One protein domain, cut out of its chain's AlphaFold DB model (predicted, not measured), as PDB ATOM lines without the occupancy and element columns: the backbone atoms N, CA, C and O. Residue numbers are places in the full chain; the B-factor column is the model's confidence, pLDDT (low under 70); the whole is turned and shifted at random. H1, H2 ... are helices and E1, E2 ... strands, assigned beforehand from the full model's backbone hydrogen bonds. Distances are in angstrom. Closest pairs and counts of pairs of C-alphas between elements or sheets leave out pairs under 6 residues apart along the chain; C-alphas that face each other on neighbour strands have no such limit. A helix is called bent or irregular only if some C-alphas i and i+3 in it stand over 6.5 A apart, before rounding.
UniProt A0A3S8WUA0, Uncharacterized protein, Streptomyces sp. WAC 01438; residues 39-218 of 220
ATOM      1  N   PRO A  39     -43.377  23.978  21.138       95.75
ATOM      2  CA  PRO A  39     -43.993  22.650  21.216       95.75
ATOM      3  C   PRO A  39     -43.898  21.864  19.898       95.75
ATOM      4  O   PRO A  39     -44.037  20.644  19.899       95.75
ATOM      5  N   GLY A  40     -43.661  22.550  18.775       97.12
ATOM      6  CA  GLY A  40     -43.413  21.941  17.470       97.12
ATOM      7  C   GLY A  40     -41.965  22.115  17.020       97.12
ATOM      8  O   GLY A  40     -41.295  23.062  17.433       97.12
ATOM      9  N   SER A  41     -41.485  21.209  16.174       97.75
ATOM     10  CA  SER A  41     -40.222  21.356  15.450       97.75
ATOM     11  C   SER A  41     -40.356  22.340  14.284       97.75
ATOM     12  O   SER A  41     -41.460  22.711  13.885       97.75
ATOM     13  N   ASP A  42     -39.229  22.742  13.711       97.44
ATOM     14  CA  ASP A  42     -39.120  23.690  12.596       97.44
ATOM     15  C   ASP A  42     -39.955  23.285  11.364       97.44
ATOM     16  O   ASP A  42     -40.663  24.104  10.777       97.44
ATOM     17  N   ASN A  43     -40.005  21.993  11.026       96.94
ATOM     18  CA  ASN A  43     -40.869  21.491   9.949       96.94
ATOM     19  C   ASN A  43     -42.370  21.422  10.328       96.94
ATOM     20  O   ASN A  43     -43.224  21.144   9.480       96.94
ATOM     21  N   GLY A  44     -42.734  21.774  11.563       96.62
ATOM     22  CA  GLY A  44     -44.110  21.905  12.051       96.62
ATOM     23  C   GLY A  44     -44.735  20.621  12.586       96.62
ATOM     24  O   GLY A  44     -45.957  20.498  12.553       96.62
ATOM     25  N   TRP A  45     -43.923  19.668  13.042       98.25
ATOM     26  CA  TRP A  45     -44.391  18.456  13.714       98.25
ATOM     27  C   TRP A  45     -44.401  18.653  15.225       98.25
ATOM     28  O   TRP A  45     -43.489  19.272  15.769       98.25
ATOM     29  N   THR A  46     -45.408  18.118  15.911       98.00
ATOM     30  CA  THR A  46     -45.455  18.137  17.378       98.00
ATOM     31  C   THR A  46     -44.268  17.364  17.949       98.00
ATOM     32  O   THR A  46     -43.931  16.281  17.472       98.00
ATOM     33  N   ILE A  47     -43.628  17.925  18.972       98.19
ATOM     34  CA  ILE A  47     -42.581  17.245  19.728       98.19
ATOM     35  C   ILE A  47     -43.263  16.422  20.817       98.19
ATOM     36  O   ILE A  47     -43.649  16.954  21.856       98.19
ATOM     37  N   ASP A  48     -43.410  15.128  20.554       97.12
ATOM     38  CA  ASP A  48     -43.966  14.152  21.483       97.12
ATOM     39  C   ASP A  48     -43.004  12.950  21.576       97.12
ATOM     40  O   ASP A  48     -42.859  12.203  20.607       97.12
ATOM     41  N   PRO A  49     -42.284  12.770  22.697       94.44
ATOM     42  CA  PRO A  49     -41.341  11.667  22.847       94.44
ATOM     43  C   PRO A  49     -42.023  10.298  23.009       94.44
ATOM     44  O   PRO A  49     -41.349   9.282  22.804       94.44
ATOM     45  N   ASP A  50     -43.314  10.255  23.358       97.31
ATOM     46  CA  ASP A  50     -44.042   9.016  23.650       97.31
ATOM     47  C   ASP A  50     -44.438   8.268  22.371       97.31
ATOM     48  O   ASP A  50     -44.539   7.041  22.376       97.31
ATOM     49  N   VAL A  51     -44.567   8.977  21.244       97.38
ATOM     50  CA  VAL A  51     -44.839   8.366  19.927       97.38
ATOM     51  C   VAL A  51     -43.578   7.854  19.220       97.38
ATOM     52  O   VAL A  51     -43.658   7.285  18.134       97.38
ATOM     53  N   ILE A  52     -42.389   8.067  19.793       98.56
ATOM     54  CA  ILE A  52     -41.120   7.756  19.129       98.56
ATOM     55  C   ILE A  52     -40.749   6.281  19.276       98.56
ATOM     56  O   ILE A  52     -40.364   5.807  20.351       98.56
ATOM     57  N   GLU A  53     -40.671   5.597  18.140       98.44
ATOM     58  CA  GLU A  53     -40.349   4.177  18.053       98.44
ATOM     59  C   GLU A  53     -38.901   3.915  17.617       98.44
ATOM     60  O   GLU A  53     -38.204   4.783  17.088       98.44
ATOM     61  N   ARG A  54     -38.420   2.686  17.850       98.25
ATOM     62  CA  ARG A  54     -37.095   2.224  17.417       98.25
ATOM     63  C   ARG A  54     -37.209   1.375  16.157       98.25
ATOM     64  O   ARG A  54     -37.892   0.355  16.139       98.25
ATOM     65  N   PHE A  55     -36.412   1.717  15.155       97.69
ATOM     66  CA  PHE A  55     -36.347   1.022  13.879       97.69
ATOM     67  C   PHE A  55     -34.941   0.498  13.604       97.69
ATOM     68  O   PHE A  55     -33.940   1.112  13.975       97.69
ATOM     69  N   ARG A  56     -34.865  -0.653  12.936       96.50
ATOM     70  CA  ARG A  56     -33.622  -1.174  12.366       96.50
ATOM     71  C   ARG A  56     -33.430  -0.591  10.973       96.50
ATOM     72  O   ARG A  56     -34.386  -0.554  10.202       96.50
ATOM     73  N   ILE A  57     -32.201  -0.201  10.652       95.25
ATOM     74  CA  ILE A  57     -31.827   0.183   9.292       95.25
ATOM     75  C   ILE A  57     -31.500  -1.095   8.531       95.25
ATOM     76  O   ILE A  57     -30.606  -1.853   8.905       95.25
ATOM     77  N   GLU A  58     -32.274  -1.372   7.493       90.69
ATOM     78  CA  GLU A  58     -32.109  -2.579   6.697       90.69
ATOM     79  C   GLU A  58     -30.727  -2.635   6.025       90.69
ATOM     80  O   GLU A  58     -30.208  -1.622   5.562       90.69
ATOM     81  N   GLY A  59     -30.120  -3.827   5.991       89.31
ATOM     82  CA  GLY A  59     -28.743  -4.027   5.522       89.31
ATOM     83  C   GLY A  59     -27.668  -3.728   6.567       89.31
ATOM     84  O   GLY A  59     -26.555  -4.226   6.461       89.31
ATOM     85  N   SER A  60     -28.019  -3.000   7.628       93.50
ATOM     86  CA  SER A  60     -27.096  -2.540   8.662       93.50
ATOM     87  C   SER A  60     -27.375  -3.199  10.030       93.50
ATOM     88  O   SER A  60     -28.486  -3.684  10.305       93.50
ATOM     89  N   PRO A  61     -26.376  -3.248  10.934       94.38
ATOM     90  CA  PRO A  61     -26.597  -3.510  12.358       94.38
ATOM     91  C   PRO A  61     -27.147  -2.293  13.129       94.38
ATOM     92  O   PRO A  61     -27.527  -2.432  14.293       94.38
ATOM     93  N   ALA A  62     -27.183  -1.099  12.529       97.25
ATOM     94  CA  ALA A  62     -27.610   0.126  13.193       97.25
ATOM     95  C   ALA A  62     -29.127   0.164  13.451       97.25
ATOM     96  O   ALA A  62     -29.951  -0.324  12.669       97.25
ATOM     97  N   THR A  63     -29.498   0.804  14.559       97.94
ATOM     98  CA  THR A  63     -30.886   1.161  14.878       97.94
ATOM     99  C   THR A  63     -31.001   2.660  15.103       97.94
ATOM    100  O   THR A  63     -30.052   3.304  15.546       97.94
ATOM    101  N   VAL A  64     -32.179   3.208  14.826       98.50
ATOM    102  CA  VAL A  64     -32.487   4.632  14.952       98.50
ATOM    103  C   VAL A  64     -33.869   4.806  15.576       98.50
ATOM    104  O   VAL A  64     -34.737   3.949  15.416       98.50
ATOM    105  N   ARG A  65     -34.068   5.884  16.336       98.69
ATOM    106  CA  ARG A  65     -35.378   6.249  16.889       98.69
ATOM    107  C   ARG A  65     -36.022   7.312  16.010       98.69
ATOM    108  O   ARG A  65     -35.339   8.284  15.713       98.69
ATOM    109  N   LEU A  66     -37.271   7.136  15.590       98.75
ATOM    110  CA  LEU A  66     -37.965   8.037  14.657       98.75
ATOM    111  C   LEU A  66     -39.458   8.114  14.988       98.75
ATOM    112  O   LEU A  66     -39.997   7.229  15.652       98.75
ATOM    113  N   HIS A  67     -40.123   9.146  14.476       98.50
ATOM    114  CA  HIS A  67     -41.579   9.185  14.411       98.50
ATOM    115  C   HIS A  67     -42.072   8.124  13.408       98.50
ATOM    116  O   HIS A  67     -41.533   8.071  12.296       98.50
ATOM    117  N   PRO A  68     -43.087   7.305  13.734       97.19
ATOM    118  CA  PRO A  68     -43.546   6.211  12.873       97.19
ATOM    119  C   PRO A  68     -43.963   6.679  11.471       97.19
ATOM    120  O   PRO A  68     -43.505   6.110  10.481       97.19
ATOM    121  N   ASP A  69     -44.710   7.782  11.365       96.81
ATOM    122  CA  ASP A  69     -45.130   8.342  10.065       96.81
ATOM    123  C   ASP A  69     -43.972   8.829   9.172       96.81
ATOM    124  O   ASP A  69     -44.118   8.910   7.953       96.81
ATOM    125  N   ALA A  70     -42.814   9.148   9.755       97.94
ATOM    126  CA  ALA A  70     -41.613   9.547   9.018       97.94
ATOM    127  C   ALA A  70     -40.672   8.361   8.743       97.94
ATOM    128  O   ALA A  70     -39.790   8.447   7.880       97.94
ATOM    129  N   ALA A  71     -40.835   7.256   9.479       97.69
ATOM    130  CA  ALA A  71     -39.841   6.199   9.579       97.69
ATOM    131  C   ALA A  71     -39.549   5.538   8.230       97.69
ATOM    132  O   ALA A  71     -38.386   5.436   7.861       97.69
ATOM    133  N   ALA A  72     -40.568   5.139   7.463       96.62
ATOM    134  CA  ALA A  72     -40.357   4.428   6.196       96.62
ATOM    135  C   ALA A  72     -39.500   5.234   5.199       96.62
ATOM    136  O   ALA A  72     -38.577   4.699   4.585       96.62
ATOM    137  N   ILE A  73     -39.746   6.544   5.097       98.06
ATOM    138  CA  ILE A  73     -39.021   7.439   4.187       98.06
ATOM    139  C   ILE A  73     -37.587   7.673   4.682       98.06
ATOM    140  O   ILE A  73     -36.636   7.529   3.915       98.06
ATOM    141  N   LEU A  74     -37.395   7.983   5.968       98.62
ATOM    142  CA  LEU A  74     -36.054   8.223   6.517       98.62
ATOM    143  C   LEU A  74     -35.202   6.942   6.567       98.62
ATOM    144  O   LEU A  74     -33.988   6.994   6.370       98.62
ATOM    145  N   LEU A  75     -35.823   5.776   6.766       97.69
ATOM    146  CA  LEU A  75     -35.150   4.478   6.674       97.69
ATOM    147  C   LEU A  75     -34.753   4.142   5.237       97.69
ATOM    148  O   LEU A  75     -33.685   3.566   5.038       97.69
ATOM    149  N   HIS A  76     -35.551   4.533   4.237       96.81
ATOM    150  CA  HIS A  76     -35.150   4.426   2.835       96.81
ATOM    151  C   HIS A  76     -33.879   5.245   2.558       96.81
ATOM    152  O   HIS A  76     -32.925   4.705   1.993       96.81
ATOM    153  N   VAL A  77     -33.824   6.498   3.030       98.19
ATOM    154  CA  VAL A  77     -32.625   7.351   2.922       98.19
ATOM    155  C   VAL A  77     -31.415   6.676   3.573       98.19
ATOM    156  O   VAL A  77     -30.375   6.524   2.934       98.19
ATOM    157  N   ALA A  78     -31.554   6.215   4.818       98.12
ATOM    158  CA  ALA A  78     -30.464   5.579   5.553       98.12
ATOM    159  C   ALA A  78     -29.983   4.270   4.906       98.12
ATOM    160  O   ALA A  78     -28.783   3.998   4.880       98.12
ATOM    161  N   ARG A  79     -30.904   3.469   4.354       95.56
ATOM    162  CA  ARG A  79     -30.584   2.231   3.631       95.56
ATOM    163  C   ARG A  79     -29.779   2.521   2.367       95.56
ATOM    164  O   ARG A  79     -28.729   1.916   2.176       95.56
ATOM    165  N   ARG A  80     -30.247   3.436   1.512       95.25
ATOM    166  CA  ARG A  80     -29.533   3.826   0.282       95.25
ATOM    167  C   ARG A  80     -28.154   4.407   0.615       95.25
ATOM    168  O   ARG A  80     -27.155   4.001   0.032       95.25
ATOM    169  N   TRP A  81     -28.072   5.269   1.632       97.00
ATOM    170  CA  TRP A  81     -26.795   5.783   2.133       97.00
ATOM    171  C   TRP A  81     -25.839   4.660   2.552       97.00
ATOM    172  O   TRP A  81     -24.677   4.673   2.151       97.00
ATOM    173  N   HIS A  82     -26.319   3.684   3.331       95.94
ATOM    174  CA  HIS A  82     -25.507   2.562   3.806       95.94
ATOM    175  C   HIS A  82     -24.869   1.770   2.657       95.94
ATOM    176  O   HIS A  82     -23.710   1.374   2.767       95.94
ATOM    177  N   TYR A  83     -25.608   1.552   1.568       93.31
ATOM    178  CA  TYR A  83     -25.122   0.772   0.431       93.31
ATOM    179  C   TYR A  83     -24.275   1.571  -0.562       93.31
ATOM    180  O   TYR A  83     -23.410   0.987  -1.210       93.31
ATOM    181  N   GLU A  84     -24.517   2.875  -0.710       94.19
ATOM    182  CA  GLU A  84     -23.960   3.641  -1.835       94.19
ATOM    183  C   GLU A  84     -23.044   4.799  -1.430       94.19
ATOM    184  O   GLU A  84     -22.254   5.251  -2.252       94.19
ATOM    185  N   VAL A  85     -23.132   5.294  -0.193       95.38
ATOM    186  CA  VAL A  85     -22.351   6.457   0.272       95.38
ATOM    187  C   VAL A  85     -21.350   6.061   1.348       95.38
ATOM    188  O   VAL A  85     -20.158   6.336   1.233       95.38
ATOM    189  N   GLY A  86     -21.822   5.436   2.422       94.50
ATOM    190  CA  GLY A  86     -20.983   5.113   3.567       94.50
ATOM    191  C   GLY A  86     -21.648   4.083   4.472       94.50
ATOM    192  O   GLY A  86     -22.787   4.295   4.899       94.50
ATOM    193  N   PRO A  87     -20.970   2.968   4.792       96.38
ATOM    194  CA  PRO A  87     -21.575   1.908   5.575       96.38
ATOM    195  C   PRO A  87     -21.841   2.365   7.013       96.38
ATOM    196  O   PRO A  87     -20.935   2.660   7.787       96.38
ATOM    197  N   LEU A  88     -23.111   2.332   7.398       97.44
ATOM    198  CA  LEU A  88     -23.562   2.405   8.789       97.44
ATOM    199  C   LEU A  88     -23.224   1.090   9.519       97.44
ATOM    200  O   LEU A  88     -23.916   0.085   9.339       97.44
ATOM    201  N   THR A  89     -22.156   1.077  10.316       95.94
ATOM    202  CA  THR A  89     -21.611  -0.122  10.991       95.94
ATOM    203  C   THR A  89     -22.056  -0.264  12.445       95.94
ATOM    204  O   THR A  89     -21.939  -1.339  13.032       95.94
ATOM    205  N   ALA A  90     -22.575   0.806  13.042       94.69
ATOM    206  CA  ALA A  90     -23.087   0.818  14.404       94.69
ATOM    207  C   ALA A  90     -24.129   1.927  14.589       94.69
ATOM    208  O   ALA A  90     -24.130   2.919  13.868       94.69
ATOM    209  N   SER A  91     -24.973   1.825  15.620       94.56
ATOM    210  CA  SER A  91     -25.967   2.870  15.920       94.56
ATOM    211  C   SER A  91     -25.355   4.238  16.245       94.56
ATOM    212  O   SER A  91     -26.053   5.232  16.150       94.56
ATOM    213  N   ARG A  92     -24.065   4.320  16.607       95.19
ATOM    214  CA  ARG A  92     -23.364   5.608  16.792       95.19
ATOM    215  C   ARG A  92     -23.149   6.372  15.479       95.19
ATOM    216  O   ARG A  92     -22.895   7.569  15.512       95.19
ATOM    217  N   ASP A  93     -23.232   5.679  14.344       97.62
ATOM    218  CA  ASP A  93     -23.079   6.272  13.016       97.62
ATOM    219  C   ASP A  93     -24.356   7.018  12.590       97.62
ATOM    220  O   ASP A  93     -24.384   7.630  11.527       97.62
ATOM    221  N   VAL A  94     -25.422   6.965  13.402       98.31
ATOM    222  CA  VAL A  94     -26.742   7.507  13.082       98.31
ATOM    223  C   VAL A  94     -27.326   8.238  14.283       98.31
ATOM    224  O   VAL A  94     -27.364   7.715  15.393       98.31
ATOM    225  N   VAL A  95     -27.868   9.427  14.051       98.44
ATOM    226  CA  VAL A  95     -28.665  10.163  15.037       98.44
ATOM    227  C   VAL A  95     -30.070  10.352  14.481       98.44
ATOM    228  O   VAL A  95     -30.235  10.908  13.405       98.44
ATOM    229  N   GLY A  96     -31.079   9.871  15.205       98.56
ATOM    230  CA  GLY A  96     -32.497  10.118  14.922       98.56
ATOM    231  C   GLY A  96     -33.087  11.046  15.974       98.56
ATOM    232  O   GLY A  96     -32.558  12.129  16.208       98.56
ATOM    233  N   HIS A  97     -34.136  10.595  16.658       98.69
ATOM    234  CA  HIS A  97     -34.742  11.325  17.762       98.69
ATOM    235  C   HIS A  97     -33.777  11.553  18.933       98.69
ATOM    236  O   HIS A  97     -33.131  10.609  19.404       98.69
ATOM    237  N   ARG A  98     -33.761  12.786  19.455       96.62
ATOM    238  CA  ARG A  98     -33.071  13.167  20.697       96.62
ATOM    239  C   ARG A  98     -34.028  13.911  21.628       96.62
ATOM    240  O   ARG A  98     -34.834  14.700  21.164       96.62
ATOM    241  N   ALA A  99     -33.906  13.669  22.933       95.31
ATOM    242  CA  ALA A  99     -34.708  14.359  23.948       95.31
ATOM    243  C   ALA A  99     -34.085  15.693  24.397       95.31
ATOM    244  O   ALA A  99     -34.786  16.559  24.911       95.31
ATOM    245  N   ASP A 100     -32.771  15.853  24.215       95.50
ATOM    246  CA  ASP A 100     -32.078  17.111  24.486       95.50
ATOM    247  C   ASP A 100     -32.533  18.184  23.491       95.50
ATOM    248  O   ASP A 100     -32.320  18.056  22.282       95.50
ATOM    249  N   ARG A 101     -33.163  19.231  24.028       96.31
ATOM    250  CA  ARG A 101     -33.773  20.336  23.281       96.31
ATOM    251  C   ARG A 101     -32.770  21.398  22.843       96.31
ATOM    252  O   ARG A 101     -33.155  22.347  22.169       96.31
ATOM    253  N   THR A 102     -31.501  21.246  23.196       96.25
ATOM    254  CA  THR A 102     -30.427  22.115  22.724       96.25
ATOM    255  C   THR A 102     -30.315  22.027  21.206       96.25
ATOM    256  O   THR A 102     -30.222  20.926  20.662       96.25
ATOM    257  N   VAL A 103     -30.313  23.161  20.506       95.44
ATOM    258  CA  VAL A 103     -30.142  23.234  19.049       95.44
ATOM    259  C   VAL A 103     -29.098  24.283  18.668       95.44
ATOM    260  O   VAL A 103     -28.895  25.285  19.350       95.44
ATOM    261  N   ARG A 104     -28.411  24.037  17.553       94.88
ATOM    262  CA  ARG A 104     -27.443  24.962  16.939       94.88
ATOM    263  C   ARG A 104     -27.965  25.597  15.647       94.88
ATOM    264  O   ARG A 104     -27.365  26.533  15.131       94.88
ATOM    265  N   ALA A 105     -29.062  25.069  15.110       95.31
ATOM    266  CA  ALA A 105     -29.816  25.608  13.986       95.31
ATOM    267  C   ALA A 105     -31.283  25.176  14.124       95.31
ATOM    268  O   ALA A 105     -31.549  24.094  14.649       95.31
ATOM    269  N   ALA A 106     -32.230  25.980  13.630       96.44
ATOM    270  CA  ALA A 106     -33.663  25.704  13.787       96.44
ATOM    271  C   ALA A 106     -34.051  24.305  13.281       96.44
ATOM    272  O   ALA A 106     -34.752  23.566  13.971       96.44
ATOM    273  N   PHE A 107     -33.504  23.889  12.137       96.94
ATOM    274  CA  PHE A 107     -33.783  22.584  11.542       96.94
ATOM    275  C   PHE A 107     -33.332  21.392  12.404       96.94
ATOM    276  O   PHE A 107     -33.848  20.286  12.238       96.94
ATOM    277  N   GLU A 108     -32.398  21.575  13.350       97.62
ATOM    278  CA  GLU A 108     -32.021  20.501  14.275       97.62
ATOM    279  C   GLU A 108     -33.175  20.135  15.221       97.62
ATOM    280  O   GLU A 108     -33.233  19.002  15.701       97.62
ATOM    281  N   SER A 109     -34.133  21.045  15.444       97.88
ATOM    282  CA  SER A 109     -35.344  20.757  16.225       97.88
ATOM    283  C   SER A 109     -36.190  19.629  15.618       97.88
ATOM    284  O   SER A 109     -36.957  18.987  16.330       97.88
ATOM    285  N   ASN A 110     -36.012  19.309  14.331       98.62
ATOM    286  CA  ASN A 110     -36.683  18.186  13.667       98.62
ATOM    287  C   ASN A 110     -36.219  16.818  14.209       98.62
ATOM    288  O   ASN A 110     -36.937  15.824  14.097       98.62
ATOM    289  N   HIS A 111     -35.062  16.753  14.880       98.62
ATOM    290  CA  HIS A 111     -34.693  15.579  15.673       98.62
ATOM    291  C   HIS A 111     -35.571  15.428  16.922       98.62
ATOM    292  O   HIS A 111     -35.824  14.308  17.344       98.62
ATOM    293  N   LEU A 112     -36.088  16.511  17.507       98.56
ATOM    294  CA  LEU A 112     -36.942  16.438  18.700       98.56
ATOM    295  C   LEU A 112     -38.306  15.814  18.386       98.56
ATOM    296  O   LEU A 112     -38.860  15.103  19.211       98.56
ATOM    297  N   SER A 113     -38.831  16.028  17.179       98.56
ATOM    298  CA  SER A 113     -40.060  15.372  16.714       98.56
ATOM    299  C   SER A 113     -39.811  13.996  16.084       98.56
ATOM    300  O   SER A 113     -40.754  13.336  15.668       98.56
ATOM    301  N   GLY A 114     -38.553  13.545  15.980       98.69
ATOM    302  CA  GLY A 114     -38.200  12.276  15.332       98.69
ATOM    303  C   GLY A 114     -38.389  12.271  13.812       98.69
ATOM    304  O   GLY A 114     -38.533  11.199  13.223       98.69
ATOM    305  N   THR A 115     -38.387  13.445  13.178       98.88
ATOM    306  CA  THR A 115     -38.628  13.638  11.734       98.88
ATOM    307  C   THR A 115     -37.370  14.024  10.956       98.88
ATOM    308  O   THR A 115     -37.437  14.405   9.784       98.88
ATOM    309  N   ALA A 116     -36.209  13.891  11.596       98.81
ATOM    310  CA  ALA A 116     -34.900  14.056  10.991       98.81
ATOM    311  C   ALA A 116     -33.945  12.927  11.387       98.81
ATOM    312  O   ALA A 116     -34.081  12.291  12.438       98.81
ATOM    313  N   ILE A 117     -32.961  12.699  10.523       98.88
ATOM    314  CA  ILE A 117     -31.877  11.744  10.706       98.88
ATOM    315  C   ILE A 117     -30.558  12.378  10.261       98.88
ATOM    316  O   ILE A 117     -30.498  13.055   9.238       98.88
ATOM    317  N   ALA A 118     -29.493  12.140  11.019       98.62
ATOM    318  CA  ALA A 118     -28.134  12.515  10.662       98.62
ATOM    319  C   ALA A 118     -27.274  11.255  10.533       98.62
ATOM    320  O   ALA A 118     -27.240  10.421  11.440       98.62
ATOM    321  N   LEU A 119     -26.595  11.114   9.397       98.56
ATOM    322  CA  LEU A 119     -25.768   9.967   9.028       98.56
ATOM    323  C   LEU A 119     -24.292  10.373   9.072       98.56
ATOM    324  O   LEU A 119     -23.902  11.387   8.499       98.56
ATOM    325  N   HIS A 120     -23.484   9.600   9.796       97.75
ATOM    326  CA  HIS A 120     -22.108   9.924  10.182       97.75
ATOM    327  C   HIS A 120     -21.933  11.380  10.669       97.75
ATOM    328  O   HIS A 120     -21.114  12.119  10.121       97.75
ATOM    329  N   PRO A 121     -22.646  11.818  11.726       95.31
ATOM    330  CA  PRO A 121     -22.612  13.212  12.186       95.31
ATOM    331  C   PRO A 121     -21.224  13.693  12.648       95.31
ATOM    332  O   PRO A 121     -20.964  14.891  12.654       95.31
ATOM    333  N   LEU A 122     -20.317  12.777  13.012       93.88
ATOM    334  CA  LEU A 122     -18.916  13.111  13.309       93.88
ATOM    335  C   LEU A 122     -18.089  13.395  12.045       93.88
ATOM    336  O   LEU A 122     -17.137  14.164  12.107       93.88
ATOM    337  N   GLN A 123     -18.439  12.771  10.917       95.38
ATOM    338  CA  GLN A 123     -17.779  12.977   9.626       95.38
ATOM    339  C   GLN A 123     -18.357  14.184   8.881       95.38
ATOM    340  O   GLN A 123     -17.617  14.895   8.209       95.38
ATOM    341  N   TYR A 124     -19.662  14.425   9.028       95.56
ATOM    342  CA  TYR A 124     -20.381  15.533   8.399       95.56
ATOM    343  C   TYR A 124     -20.992  16.460   9.462       95.56
ATOM    344  O   TYR A 124     -22.219  16.509   9.606       95.56
ATOM    345  N   PRO A 125     -20.161  17.163  10.253       94.81
ATOM    346  CA  PRO A 125     -20.650  18.020  11.322       94.81
ATOM    347  C   PRO A 125     -21.372  19.258  10.778       94.81
ATOM    348  O   PRO A 125     -21.083  19.754   9.690       94.81
ATOM    349  N   LEU A 126     -22.283  19.804  11.583       95.31
ATOM    350  CA  LEU A 126     -22.968  21.063  11.292       95.31
ATOM    351  C   LEU A 126     -21.966  22.205  11.055       95.31
ATOM    352  O   LEU A 126     -21.126  22.487  11.915       95.31
ATOM    353  N   GLY A 127     -22.126  22.890   9.929       94.75
ATOM    354  CA  GLY A 127     -21.270  23.963   9.431       94.75
ATOM    355  C   GLY A 127     -20.194  23.500   8.446       94.75
ATOM    356  O   GLY A 127     -19.607  24.352   7.784       94.75
ATOM    357  N   ALA A 128     -19.946  22.192   8.308       90.75
ATOM    358  CA  ALA A 128     -19.006  21.657   7.323       90.75
ATOM    359  C   ALA A 128     -19.720  21.374   5.992       90.75
ATOM    360  O   ALA A 128     -20.771  20.733   5.964       90.75
ATOM    361  N   GLY A 129     -19.152  21.866   4.887       83.44
ATOM    362  CA  GLY A 129     -19.765  21.799   3.553       83.44
ATOM    363  C   GLY A 129     -18.880  21.201   2.461       83.44
ATOM    364  O   GLY A 129     -19.226  21.283   1.282       83.44
ATOM    365  N   ASP A 130     -17.735  20.633   2.821       84.62
ATOM    366  CA  ASP A 130     -16.726  20.071   1.920       84.62
ATOM    367  C   ASP A 130     -16.312  18.636   2.292       84.62
ATOM    368  O   ASP A 130     -15.395  18.081   1.686       84.62
ATOM    369  N   GLY A 131     -17.013  18.002   3.239       86.44
ATOM    370  CA  GLY A 131     -16.718  16.641   3.687       86.44
ATOM    371  C   GLY A 131     -17.149  15.566   2.687       86.44
ATOM    372  O   GLY A 131     -16.547  14.493   2.629       86.44
ATOM    373  N   MET A 132     -18.184  15.826   1.883       94.06
ATOM    374  CA  MET A 132     -18.754  14.850   0.953       94.06
ATOM    375  C   MET A 132     -18.186  14.960  -0.465       94.06
ATOM    376  O   MET A 132     -18.265  15.998  -1.124       94.06
ATOM    377  N   TRP A 133     -17.711  13.831  -0.997       94.06
ATOM    378  CA  TRP A 133     -17.220  13.746  -2.372       94.06
ATOM    379  C   TRP A 133     -18.306  14.029  -3.428       94.06
ATOM    380  O   TRP A 133     -19.472  13.673  -3.238       94.06
ATOM    381  N   PRO A 134     -17.951  14.591  -4.603       93.81
ATOM    382  CA  PRO A 134     -18.931  14.949  -5.637       93.81
ATOM    383  C   PRO A 134     -19.832  13.798  -6.121       93.81
ATOM    384  O   PRO A 134     -21.010  14.011  -6.420       93.81
ATOM    385  N   HIS A 135     -19.311  12.570  -6.191       93.75
ATOM    386  CA  HIS A 135     -20.108  11.407  -6.592       93.75
ATOM    387  C   HIS A 135     -21.090  10.980  -5.491       93.75
ATOM    388  O   HIS A 135     -22.252  10.728  -5.801       93.75
ATOM    389  N   HIS A 136     -20.687  11.020  -4.213       95.81
ATOM    390  CA  HIS A 136     -21.599  10.823  -3.078       95.81
ATOM    391  C   HIS A 136     -22.727  11.854  -3.084       95.81
ATOM    392  O   HIS A 136     -23.889  11.491  -2.929       95.81
ATOM    393  N   ARG A 137     -22.429  13.127  -3.380       95.94
ATOM    394  CA  ARG A 137     -23.474  14.151  -3.549       95.94
ATOM    395  C   ARG A 137     -24.449  13.785  -4.664       95.94
ATOM    396  O   ARG A 137     -25.642  14.023  -4.527       95.94
ATOM    397  N   THR A 138     -23.972  13.200  -5.763       94.75
ATOM    398  CA  THR A 138     -24.845  12.763  -6.866       94.75
ATOM    399  C   THR A 138     -25.771  11.625  -6.436       94.75
ATOM    400  O   THR A 138     -26.960  11.681  -6.736       94.75
ATOM    401  N   ILE A 139     -25.260  10.657  -5.674       94.94
ATOM    402  CA  ILE A 139     -26.063   9.584  -5.069       94.94
ATOM    403  C   ILE A 139     -27.090  10.164  -4.095       94.94
ATOM    404  O   ILE A 139     -28.269   9.848  -4.187       94.94
ATOM    405  N   VAL A 140     -26.696  11.090  -3.219       97.12
ATOM    406  CA  VAL A 140     -27.634  11.766  -2.312       97.12
ATOM    407  C   VAL A 140     -28.762  12.444  -3.090       97.12
ATOM    408  O   VAL A 140     -29.927  12.329  -2.724       97.12
ATOM    409  N   ARG A 141     -28.456  13.103  -4.210       96.81
ATOM    410  CA  ARG A 141     -29.484  13.718  -5.064       96.81
ATOM    411  C   ARG A 141     -30.430  12.709  -5.690       96.81
ATOM    412  O   ARG A 141     -31.605  13.024  -5.860       96.81
ATOM    413  N   ASP A 142     -29.916  11.543  -6.039       95.06
ATOM    414  CA  ASP A 142     -30.715  10.434  -6.531       95.06
ATOM    415  C   ASP A 142     -31.667   9.897  -5.448       95.06
ATOM    416  O   ASP A 142     -32.863   9.768  -5.695       95.06
ATOM    417  N   ILE A 143     -31.173   9.722  -4.219       95.50
ATOM    418  CA  ILE A 143     -31.981   9.327  -3.055       95.50
ATOM    419  C   ILE A 143     -33.123  10.325  -2.816       95.50
ATOM    420  O   ILE A 143     -34.278   9.932  -2.676       95.50
ATOM    421  N   LEU A 144     -32.841  11.632  -2.829       96.50
ATOM    422  CA  LEU A 144     -33.888  12.652  -2.663       96.50
ATOM    423  C   LEU A 144     -34.942  12.596  -3.779       96.50
ATOM    424  O   LEU A 144     -36.108  12.919  -3.548       96.50
ATOM    425  N   ALA A 145     -34.548  12.191  -4.989       94.06
ATOM    426  CA  ALA A 145     -35.468  12.032  -6.106       94.06
ATOM    427  C   ALA A 145     -36.414  10.834  -5.915       94.06
ATOM    428  O   ALA A 145     -37.557  10.908  -6.376       94.06
ATOM    429  N   ASP A 146     -35.982   9.768  -5.236       92.81
ATOM    430  CA  ASP A 146     -36.860   8.670  -4.799       92.81
ATOM    431  C   ASP A 146     -37.834   9.129  -3.714       92.81
ATOM    432  O   ASP A 146     -38.977   8.683  -3.684       92.81
ATOM    433  N   CYS A 147     -37.421  10.085  -2.880       96.00
ATOM    434  CA  CYS A 147     -38.279  10.674  -1.857       96.00
ATOM    435  C   CYS A 147     -39.303  11.688  -2.397       96.00
ATOM    436  O   CYS A 147     -39.998  12.321  -1.609       96.00
ATOM    437  N   GLU A 148     -39.387  11.884  -3.716       94.31
ATOM    438  CA  GLU A 148     -40.382  12.747  -4.377       94.31
ATOM    439  C   GLU A 148     -40.432  14.197  -3.848       94.31
ATOM    440  O   GLU A 148     -41.444  14.881  -3.965       94.31
ATOM    441  N   GLY A 149     -39.326  14.690  -3.280       92.69
ATOM    442  CA  GLY A 149     -39.256  16.019  -2.667       92.69
ATOM    443  C   GLY A 149     -39.810  16.118  -1.245       92.69
ATOM    444  O   GLY A 149     -39.757  17.195  -0.671       92.69
ATOM    445  N   LEU A 150     -40.251  15.011  -0.642       97.81
ATOM    446  CA  LEU A 150     -40.716  14.943   0.751       97.81
ATOM    447  C   LEU A 150     -39.568  14.904   1.774       97.81
ATOM    448  O   LEU A 150     -39.816  14.794   2.974       97.81
ATOM    449  N   VAL A 151     -38.315  14.982   1.315       98.56
ATOM    450  CA  VAL A 151     -37.113  15.058   2.152       98.56
ATOM    451  C   VAL A 151     -36.254  16.245   1.721       98.56
ATOM    452  O   VAL A 151     -35.923  16.381   0.539       98.56
ATOM    453  N   ARG A 152     -35.837  17.069   2.690       97.75
ATOM    454  CA  ARG A 152     -34.779  18.078   2.532       97.75
ATOM    455  C   ARG A 152     -33.440  17.534   3.009       97.75
ATOM    456  O   ARG A 152     -33.364  16.815   4.004       97.75
ATOM    457  N   TRP A 153     -32.383  17.923   2.302       98.44
ATOM    458  CA  TRP A 153     -31.002  17.578   2.629       98.44
ATOM    459  C   TRP A 153     -30.278  18.768   3.254       98.44
ATOM    460  O   TRP A 153     -30.295  19.866   2.702       98.44
ATOM    461  N   GLY A 154     -29.588  18.533   4.368       97.56
ATOM    462  CA  GLY A 154     -28.798  19.536   5.077       97.56
ATOM    463  C   GLY A 154     -27.639  20.110   4.262       97.56
ATOM    464  O   GLY A 154     -27.185  21.210   4.556       97.56
ATOM    465  N   GLY A 155     -27.212  19.436   3.189       96.56
ATOM    466  CA  GLY A 155     -26.278  19.993   2.205       96.56
ATOM    467  C   GLY A 155     -26.792  21.247   1.477       96.56
ATOM    468  O   GLY A 155     -25.994  21.978   0.899       96.56
ATOM    469  N   ASP A 156     -28.108  21.492   1.498       96.00
ATOM    470  CA  ASP A 156     -28.754  22.691   0.937       96.00
ATOM    471  C   ASP A 156     -29.209  23.699   1.993       96.00
ATOM    472  O   ASP A 156     -29.779  24.732   1.644       96.00
ATOM    473  N   LEU A 157     -29.013  23.389   3.272       95.50
ATOM    474  CA  LEU A 157     -29.420  24.251   4.372       95.50
ATOM    475  C   LEU A 157     -28.274  25.181   4.776       95.50
ATOM    476  O   LEU A 157     -27.114  24.984   4.413       95.50
ATOM    477  N   SER A 158     -28.619  26.207   5.548       93.50
ATOM    478  CA  SER A 158     -27.661  27.113   6.172       93.50
ATOM    479  C   SER A 158     -27.911  27.141   7.682       93.50
ATOM    480  O   SER A 158     -29.017  27.505   8.086       93.50
ATOM    481  N   PRO A 159     -26.925  26.784   8.524       95.44
ATOM    482  CA  PRO A 159     -25.610  26.241   8.165       95.44
ATOM    483  C   PRO A 159     -25.695  24.862   7.486       95.44
ATOM    484  O   PRO A 159     -26.648  24.112   7.691       95.44
ATOM    485  N   VAL A 160     -24.676  24.532   6.686       96.69
ATOM    486  CA  VAL A 160     -24.610  23.265   5.938       96.69
ATOM    487  C   VAL A 160     -24.475  22.076   6.892       96.69
ATOM    488  O   VAL A 160     -23.721  22.139   7.858       96.69
ATOM    489  N   ALA A 161     -25.170  20.976   6.615       96.56
ATOM    490  CA  ALA A 161     -25.029  19.705   7.326       96.56
ATOM    491  C   ALA A 161     -25.172  18.525   6.351       96.56
ATOM    492  O   ALA A 161     -26.263  17.998   6.146       96.56
ATOM    493  N   GLU A 162     -24.079  18.101   5.715       97.38
ATOM    494  CA  GLU A 162     -24.127  17.115   4.619       97.38
ATOM    495  C   GLU A 162     -24.636  15.721   5.035       97.38
ATOM    496  O   GLU A 162     -25.106  14.966   4.184       97.38
ATOM    497  N   GLY A 163     -24.587  15.377   6.323       97.56
ATOM    498  CA  GLY A 163     -25.147  14.128   6.850       97.56
ATOM    499  C   GLY A 163     -26.627  14.213   7.240       97.56
ATOM    500  O   GLY A 163     -27.211  13.186   7.573       97.56
ATOM    501  N   HIS A 164     -27.233  15.404   7.243       98.50
ATOM    502  CA  HIS A 164     -28.583  15.644   7.771       98.50
ATOM    503  C   HIS A 164     -29.669  15.491   6.706       98.50
ATOM    504  O   HIS A 164     -29.558  16.032   5.607       98.50
ATOM    505  N   PHE A 165     -30.761  14.825   7.062       98.81
ATOM    506  CA  PHE A 165     -31.953  14.653   6.237       98.81
ATOM    507  C   PHE A 165     -33.200  14.834   7.093       98.81
ATOM    508  O   PHE A 165     -33.263  14.325   8.211       98.81
ATOM    509  N   GLN A 166     -34.215  15.517   6.568       98.69
ATOM    510  CA  GLN A 166     -35.461  15.759   7.297       98.69
ATOM    511  C   GLN A 166     -36.683  15.678   6.398       98.69
ATOM    512  O   GLN A 166     -36.595  15.978   5.209       98.69
ATOM    513  N   ILE A 167     -37.829  15.341   6.983       98.69
ATOM    514  CA  ILE A 167     -39.118  15.421   6.295       98.69
ATOM    515  C   ILE A 167     -39.436  16.880   5.935       98.69
ATOM    516  O   ILE A 167     -39.350  17.767   6.788       98.69
ATOM    517  N   ASP A 168     -39.835  17.096   4.680       97.62
ATOM    518  CA  ASP A 168     -40.237  18.384   4.092       97.62
ATOM    519  C   ASP A 168     -41.736  18.411   3.759       97.62
ATOM    520  O   ASP A 168     -42.180  18.808   2.685       97.62
ATOM    521  N   ALA A 169     -42.540  17.897   4.684       96.69
ATOM    522  CA  ALA A 169     -43.989  17.869   4.585       96.69
ATOM    523  C   ALA A 169     -44.612  18.033   5.971       96.69
ATOM    524  O   ALA A 169     -44.024  17.653   6.987       96.69
ATOM    525  N   LYS A 170     -45.825  18.587   6.007       93.88
ATOM    526  CA  LYS A 170     -46.606  18.686   7.241       93.88
ATOM    527  C   LYS A 170     -47.131  17.308   7.673       93.88
ATOM    528  O   LYS A 170     -47.350  16.451   6.810       93.88
ATOM    529  N   PRO A 171     -47.377  17.106   8.981       90.25
ATOM    530  CA  PRO A 171     -48.046  15.906   9.475       90.25
ATOM    531  C   PRO A 171     -49.351  15.641   8.713       90.25
ATOM    532  O   PRO A 171     -50.096  16.571   8.403       90.25
ATOM    533  N   GLY A 172     -49.628  14.377   8.388       89.88
ATOM    534  CA  GLY A 172     -50.862  13.978   7.698       89.88
ATOM    535  C   GLY A 172     -50.951  14.352   6.209       89.88
ATOM    536  O   GLY A 172     -52.003  14.159   5.596       89.88
ATOM    537  N   ALA A 173     -49.880  14.871   5.595       95.81
ATOM    538  CA  ALA A 173     -49.854  15.108   4.153       95.81
ATOM    539  C   ALA A 173     -50.083  13.799   3.370       95.81
ATOM    540  O   ALA A 173     -49.388  12.805   3.574       95.81
ATOM    541  N   LYS A 174     -51.033  13.805   2.423       96.44
ATOM    542  CA  LYS A 174     -51.427  12.601   1.662       96.44
ATOM    543  C   LYS A 174     -50.261  11.966   0.902       96.44
ATOM    544  O   LYS A 174     -50.160  10.741   0.859       96.44
ATOM    545  N   ASP A 175     -49.384  12.788   0.328       96.19
ATOM    546  CA  ASP A 175     -48.201  12.308  -0.391       96.19
ATOM    547  C   ASP A 175     -47.183  11.642   0.531       96.19
ATOM    548  O   ASP A 175     -46.610  10.620   0.155       96.19
ATOM    549  N   LEU A 176     -47.024  12.149   1.758       96.19
ATOM    550  CA  LEU A 176     -46.177  11.528   2.772       96.19
ATOM    551  C   LEU A 176     -46.690  10.128   3.116       96.19
ATOM    552  O   LEU A 176     -45.937   9.163   3.038       96.19
ATOM    553  N   THR A 177     -47.985  10.001   3.418       94.81
ATOM    554  CA  THR A 177     -48.613   8.708   3.726       94.81
ATOM    555  C   THR A 177     -48.508   7.730   2.558       94.81
ATOM    556  O   THR A 177     -48.199   6.553   2.756       94.81
ATOM    557  N   ARG A 178     -48.745   8.203   1.328       95.69
ATOM    558  CA  ARG A 178     -48.616   7.387   0.115       95.69
ATOM    559  C   ARG A 178     -47.191   6.866  -0.041       95.69
ATOM    560  O   ARG A 178     -47.014   5.659  -0.181       95.69
ATOM    561  N   LEU A 179     -46.196   7.753  -0.009       95.06
ATOM    562  CA  LEU A 179     -44.803   7.366  -0.205       95.06
ATOM    563  C   LEU A 179     -44.317   6.450   0.925       95.06
ATOM    564  O   LEU A 179     -43.666   5.445   0.650       95.06
ATOM    565  N   ALA A 180     -44.671   6.752   2.176       94.06
ATOM    566  CA  ALA A 180     -44.333   5.909   3.318       94.06
ATOM    567  C   ALA A 180     -44.848   4.476   3.126       94.06
ATOM    568  O   ALA A 180     -44.095   3.530   3.327       94.06
ATOM    569  N   LYS A 181     -46.086   4.306   2.641       92.00
ATOM    570  CA  LYS A 181     -46.646   2.987   2.321       92.00
ATOM    571  C   LYS A 181     -45.894   2.282   1.187       92.00
ATOM    572  O   LYS A 181     -45.680   1.079   1.266       92.00
ATOM    573  N   THR A 182     -45.500   3.006   0.138       90.19
ATOM    574  CA  THR A 182     -44.726   2.440  -0.980       90.19
ATOM    575  C   THR A 182     -43.337   1.968  -0.541       90.19
ATOM    576  O   THR A 182     -42.858   0.948  -1.029       90.19
ATOM    577  N   LEU A 183     -42.693   2.701   0.371       89.94
ATOM    578  CA  LEU A 183     -41.337   2.419   0.852       89.94
ATOM    579  C   LEU A 183     -41.291   1.491   2.072       89.94
ATOM    580  O   LEU A 183     -40.199   1.114   2.502       89.94
ATOM    581  N   ASP A 184     -42.438   1.135   2.651       83.31
ATOM    582  CA  ASP A 184     -42.488   0.267   3.820       83.31
ATOM    583  C   ASP A 184     -42.113  -1.176   3.456       83.31
ATOM    584  O   ASP A 184     -42.922  -1.972   2.976       83.31
ATOM    585  N   VAL A 185     -40.861  -1.527   3.742       72.06
ATOM    586  CA  VAL A 185     -40.288  -2.867   3.547       72.06
ATOM    587  C   VAL A 185     -40.937  -3.947   4.417       72.06
ATOM    588  O   VAL A 185     -40.715  -5.131   4.177       72.06
ATOM    589  N   ARG A 186     -41.743  -3.570   5.420       65.50
ATOM    590  CA  ARG A 186     -42.504  -4.504   6.263       65.50
ATOM    591  C   ARG A 186     -43.898  -4.800   5.709       65.50
ATOM    592  O   ARG A 186     -44.567  -5.697   6.225       65.50
ATOM    593  N   ALA A 187     -44.353  -4.075   4.686       60.41
ATOM    594  CA  ALA A 187     -45.678  -4.268   4.121       60.41
ATOM    595  C   ALA A 187     -45.813  -5.664   3.467       60.41
ATOM    596  O   ALA A 187     -44.906  -6.100   2.755       60.41
ATOM    597  N   PRO A 188     -46.961  -6.363   3.621       53.16
ATOM    598  CA  PRO A 188     -47.190  -7.683   3.012       53.16
ATOM    599  C   PRO A 188     -47.062  -7.692   1.481       53.16
ATOM    600  O   PRO A 188     -46.776  -8.723   0.876       53.16
ATOM    601  N   ARG A 189     -47.302  -6.534   0.855       56.12
ATOM    602  CA  ARG A 189     -47.008  -6.237  -0.547       56.12
ATOM    603  C   ARG A 189     -46.091  -5.020  -0.565       56.12
ATOM    604  O   ARG A 189     -46.532  -3.929  -0.219       56.12
ATOM    605  N   HIS A 190     -44.825  -5.239  -0.901       55.53
ATOM    606  CA  HIS A 190     -43.837  -4.181  -1.056       55.53
ATOM    607  C   HIS A 190     -43.750  -3.788  -2.533       55.53
ATOM    608  O   HIS A 190     -43.180  -4.522  -3.345       55.53
ATOM    609  N   ASP A 191     -44.311  -2.624  -2.855       58.69
ATOM    610  CA  ASP A 191     -44.368  -2.087  -4.219       58.69
ATOM    611  C   ASP A 191     -43.171  -1.158  -4.539       58.69
ATOM    612  O   ASP A 191     -43.063  -0.647  -5.652       58.69
ATOM    613  N   GLY A 192     -42.266  -0.928  -3.575       59.56
ATOM    614  CA  GLY A 192     -41.073  -0.083  -3.711       59.56
ATOM    615  C   GLY A 192     -39.798  -0.810  -4.187       59.56
ATOM    616  O   GLY A 192     -39.812  -2.019  -4.448       59.56
ATOM    617  N   PRO A 193     -38.647  -0.104  -4.269       59.75
ATOM    618  CA  PRO A 193     -37.364  -0.695  -4.663       59.75
ATOM    619  C   PRO A 193     -36.888  -1.757  -3.668       59.75
ATOM    620  O   PRO A 193     -36.688  -1.457  -2.485       59.75
ATOM    621  N   ARG A 194     -36.693  -2.999  -4.135       63.34
ATOM    622  CA  ARG A 194     -36.299  -4.115  -3.261       63.34
ATOM    623  C   ARG A 194     -34.961  -3.841  -2.554       63.34
ATOM    624  O   ARG A 194     -34.098  -3.136  -3.089       63.34
ATOM    625  N   PRO A 195     -34.747  -4.425  -1.368       60.16
ATOM    626  CA  PRO A 195     -33.436  -4.438  -0.725       60.16
ATOM    627  C   PRO A 195     -32.365  -4.969  -1.692       60.16
ATOM    628  O   PRO A 195     -32.553  -6.018  -2.303       60.16
ATOM    629  N   GLY A 196     -31.279  -4.215  -1.889       59.84
ATOM    630  CA  GLY A 196     -30.189  -4.569  -2.813       59.84
ATOM    631  C   GLY A 196     -30.469  -4.369  -4.313       59.84
ATOM    632  O   GLY A 196     -29.541  -4.476  -5.106       59.84
ATOM    633  N   ALA A 197     -31.698  -4.035  -4.716       63.75
ATOM    634  CA  ALA A 197     -32.033  -3.673  -6.094       63.75
ATOM    635  C   ALA A 197     -32.011  -2.146  -6.240       63.75
ATOM    636  O   ALA A 197     -33.046  -1.484  -6.151       63.75
ATOM    637  N   VAL A 198     -30.812  -1.588  -6.385       65.06
ATOM    638  CA  VAL A 198     -30.616  -0.154  -6.606       65.06
ATOM    639  C   VAL A 198     -30.475   0.095  -8.108       65.06
ATOM    640  O   VAL A 198     -29.636  -0.521  -8.762       65.06
ATOM    641  N   GLU A 199     -31.308   0.975  -8.664       73.31
ATOM    642  CA  GLU A 199     -31.132   1.469 -10.034       73.31
ATOM    643  C   GLU A 199     -29.880   2.349 -10.124       73.31
ATOM    644  O   GLU A 199     -29.584   3.077  -9.183       73.31
ATOM    645  N   ASP A 200     -29.166   2.319 -11.255       77.94
ATOM    646  CA  ASP A 200     -27.934   3.098 -11.435       77.94
ATOM    647  C   ASP A 200     -28.175   4.604 -11.180       77.94
ATOM    648  O   ASP A 200     -28.864   5.256 -11.975       77.94
ATOM    649  N   PRO A 201     -27.578   5.205 -10.130       79.12
ATOM    650  CA  PRO A 201     -27.713   6.637  -9.856       79.12
ATOM    651  C   PRO A 201     -27.147   7.517 -10.983       79.12
ATOM    652  O   PRO A 201     -27.464   8.707 -11.087       79.12
ATOM    653  N   MET A 202     -26.280   6.953 -11.833       80.88
ATOM    654  CA  MET A 202     -25.725   7.604 -13.015       80.88
ATOM    655  C   MET A 202     -26.629   7.484 -14.248       80.88
ATOM    656  O   MET A 202     -26.284   8.038 -15.298       80.88
ATOM    657  N   ASP A 203     -27.804   6.865 -14.148       88.62
ATOM    658  CA  ASP A 203     -28.782   6.895 -15.228       88.62
ATOM    659  C   ASP A 203     -29.172   8.345 -15.591       88.62
ATOM    660  O   ASP A 203     -29.304   9.251 -14.756       88.62
ATOM    661  N   ARG A 204     -29.339   8.612 -16.892       86.06
ATOM    662  CA  ARG A 204     -29.598   9.969 -17.391       86.06
ATOM    663  C   ARG A 204     -30.956  10.503 -16.932       86.06
ATOM    664  O   ARG A 204     -31.039  11.693 -16.612       86.06
ATOM    665  N   ALA A 205     -31.997   9.673 -16.922       86.25
ATOM    666  CA  ALA A 205     -33.335  10.084 -16.518       86.25
ATOM    667  C   ALA A 205     -33.376  10.380 -15.015       86.25
ATOM    668  O   ALA A 205     -33.894  11.432 -14.615       86.25
ATOM    669  N   ARG A 206     -32.734   9.529 -14.207       88.69
ATOM    670  CA  ARG A 206     -32.591   9.727 -12.758       88.69
ATOM    671  C   ARG A 206     -31.853  11.022 -12.424       88.69
ATOM    672  O   ARG A 206     -32.408  11.895 -11.749       88.69
ATOM    673  N   ARG A 207     -30.687  11.267 -13.037       90.44
ATOM    674  CA  ARG A 207     -29.958  12.543 -12.874       90.44
ATOM    675  C   ARG A 207     -30.781  13.761 -13.291       90.44
ATOM    676  O   ARG A 207     -30.684  14.816 -12.662       90.44
ATOM    677  N   ALA A 208     -31.589  13.656 -14.345       89.44
ATOM    678  CA  ALA A 208     -32.454  14.755 -14.771       89.44
ATOM    679  C   ALA A 208     -33.569  15.045 -13.751       89.44
ATOM    680  O   ALA A 208     -33.838  16.216 -13.466       89.44
ATOM    681  N   LYS A 209     -34.187  14.003 -13.175       90.50
ATOM    682  CA  LYS A 209     -35.173  14.119 -12.085       90.50
ATOM    683  C   LYS A 209     -34.543  14.788 -10.861       90.50
ATOM    684  O   LYS A 209     -35.051  15.808 -10.400       90.50
ATOM    685  N   ALA A 210     -33.385  14.296 -10.431       91.62
ATOM    686  CA  ALA A 210     -32.633  14.816  -9.296       91.62
ATOM    687  C   ALA A 210     -32.236  16.298  -9.467       91.62
ATOM    688  O   ALA A 210     -32.424  17.112  -8.563       91.62
ATOM    689  N   ARG A 211     -31.761  16.696 -10.658       91.75
ATOM    690  CA  ARG A 211     -31.439  18.105 -10.972       91.75
ATOM    691  C   ARG A 211     -32.668  19.012 -10.991       91.75
ATOM    692  O   ARG A 211     -32.559  20.178 -10.619       91.75
ATOM    693  N   ARG A 212     -33.824  18.524 -11.457       92.88
ATOM    694  CA  ARG A 212     -35.083  19.286 -11.390       92.88
ATOM    695  C   ARG A 212     -35.475  19.535  -9.939       92.88
ATOM    696  O   ARG A 212     -35.650  20.693  -9.582       92.88
ATOM    697  N   LEU A 213     -35.503  18.484  -9.120       93.62
ATOM    698  CA  LEU A 213     -35.839  18.592  -7.702       93.62
ATOM    699  C   LEU A 213     -34.899  19.554  -6.963       93.62
ATOM    700  O   LEU A 213     -35.357  20.460  -6.277       93.62
ATOM    701  N   ALA A 214     -33.588  19.423  -7.179       92.19
ATOM    702  CA  ALA A 214     -32.595  20.274  -6.530       92.19
ATOM    703  C   ALA A 214     -32.722  21.764  -6.888       92.19
ATOM    704  O   ALA A 214     -32.293  22.608  -6.107       92.19
ATOM    705  N   ARG A 215     -33.261  22.104  -8.067       91.06
ATOM    706  CA  ARG A 215     -33.556  23.501  -8.422       91.06
ATOM    707  C   ARG A 215     -34.787  24.008  -7.685       91.06
ATOM    708  O   ARG A 215     -34.748  25.121  -7.182       91.06
ATOM    709  N   THR A 216     -35.832  23.188  -7.589       91.12
ATOM    710  CA  THR A 216     -37.039  23.525  -6.829       91.12
ATOM    711  C   THR A 216     -36.709  23.758  -5.355       91.12
ATOM    712  O   THR A 216     -37.011  24.822  -4.839       91.12
ATOM    713  N   GLN A 217     -36.007  22.822  -4.709       89.31
ATOM    714  CA  GLN A 217     -35.718  22.880  -3.267       89.31
ATOM    715  C   GLN A 217     -34.730  23.983  -2.858       89.31
ATOM    716  O   GLN A 217     -34.723  24.398  -1.705       89.31
ATOM    717  N   ARG A 218     -33.875  24.454  -3.776       87.69
ATOM    718  CA  ARG A 218     -32.981  25.599  -3.525       87.69
ATOM    719  C   ARG A 218     -33.619  26.952  -3.824       87.69
ATOM    720  O   ARG A 218     -33.079  27.968  -3.409       87.69
TER     721      ARG A 218
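This is residues 39 to 218 of the 220 residues of an uncharacterized protein of Streptomyces sp. WAC 01438 (UniProt A0A3S8WUA0). A small sheet of three short strands, E3, E5 and E4, lies in the middle, with H1 over one face and the short H2 on the opposite face. H4 crosses H1, H5 crosses H3 beside the E4 edge of the sheet, the hairpin E1 and E2 lies by H1, and long loops run round the outside. The printed part has 180 residues, with five named helices and five named strands in the order E1 E2 H1 H2 E3 H3 E4 E5 H4 H5; both sheets, E3 - E5 - E4 and E1 - E2, are antiparallel. The class is mixed, helices and strands, with under half of the residues in named elements. The whole is compact, with a radius of gyration of the C-alphas of 15.0 A and spans of 43 by 41 by 33 A.

E1, residues 53 to 56, and E2, residues 63 to 66, form an antiparallel hairpin, with N 55 and O 64 2.8 A apart. H1, residues 68 to 84, and E2 are near each other, with 9 pairs of C-alphas within 10 A. H2, residues 106 to 111, and H1 lie on opposite faces of the sheet of E3, residues 116 to 119, E5, residues 164 to 167, and E4, residues 151 to 153. N 117 and O 165 of E3 and E5 are 2.8 A apart, and N 152 and O 166 of E4 and E5 2.8 A. H1 is over E5 at a height over the sheet of 8.4 A. H3, residues 134 to 146, touches H1, closest at the C-alphas of Val 77 and Ile 143, 6.3 A, at a shallow tilt of 33 degrees, only just short of steep, opposite ways. E3, H3 and E4 form a split strand-helix-strand unit, two strands running the same way with E5 between them, and its crossover is right-handed. H4, residues 174 to 183, touches residues 69 to 76 of H1, closest at the C-alphas of Ala 72 and Ala 180, 5.1 A, at a steep tilt of 47 degrees. H5, residues 204 to 218, touches H3 about perpendicular, at 85 degrees, closest at the C-alphas of Ala 145 and Ala 210, 5.1 A; it only grazes the sheet. Every O i to N i+4 pair is within hydrogen-bond range in H3, H4 and H5, against 11 of 13 in H1 and 0 of 2 in H2, where 3 of 3 O i to N i+3 pairs are.

E1 begins at C-alpha 53, (-40.349, 4.177, 18.053). H1 is 24.6 A long and irregular, with C-alphas 69 and 72 7.3 A apart; H3 is 19.0 A, H4 14.4 A and H5 21.2 A. H5 ends at C-alpha 218, (-32.981, 25.599, -3.525).

The C-alphas farthest apart are those of Asp 50 and Arg 204, 43.5 A. The printed part has no cut; the links H1 to H2, E3 to H3 and H4 to H5 are long. Residues 186 to 198 have a pLDDT under 70, against a mean of 92.3 over the printed part.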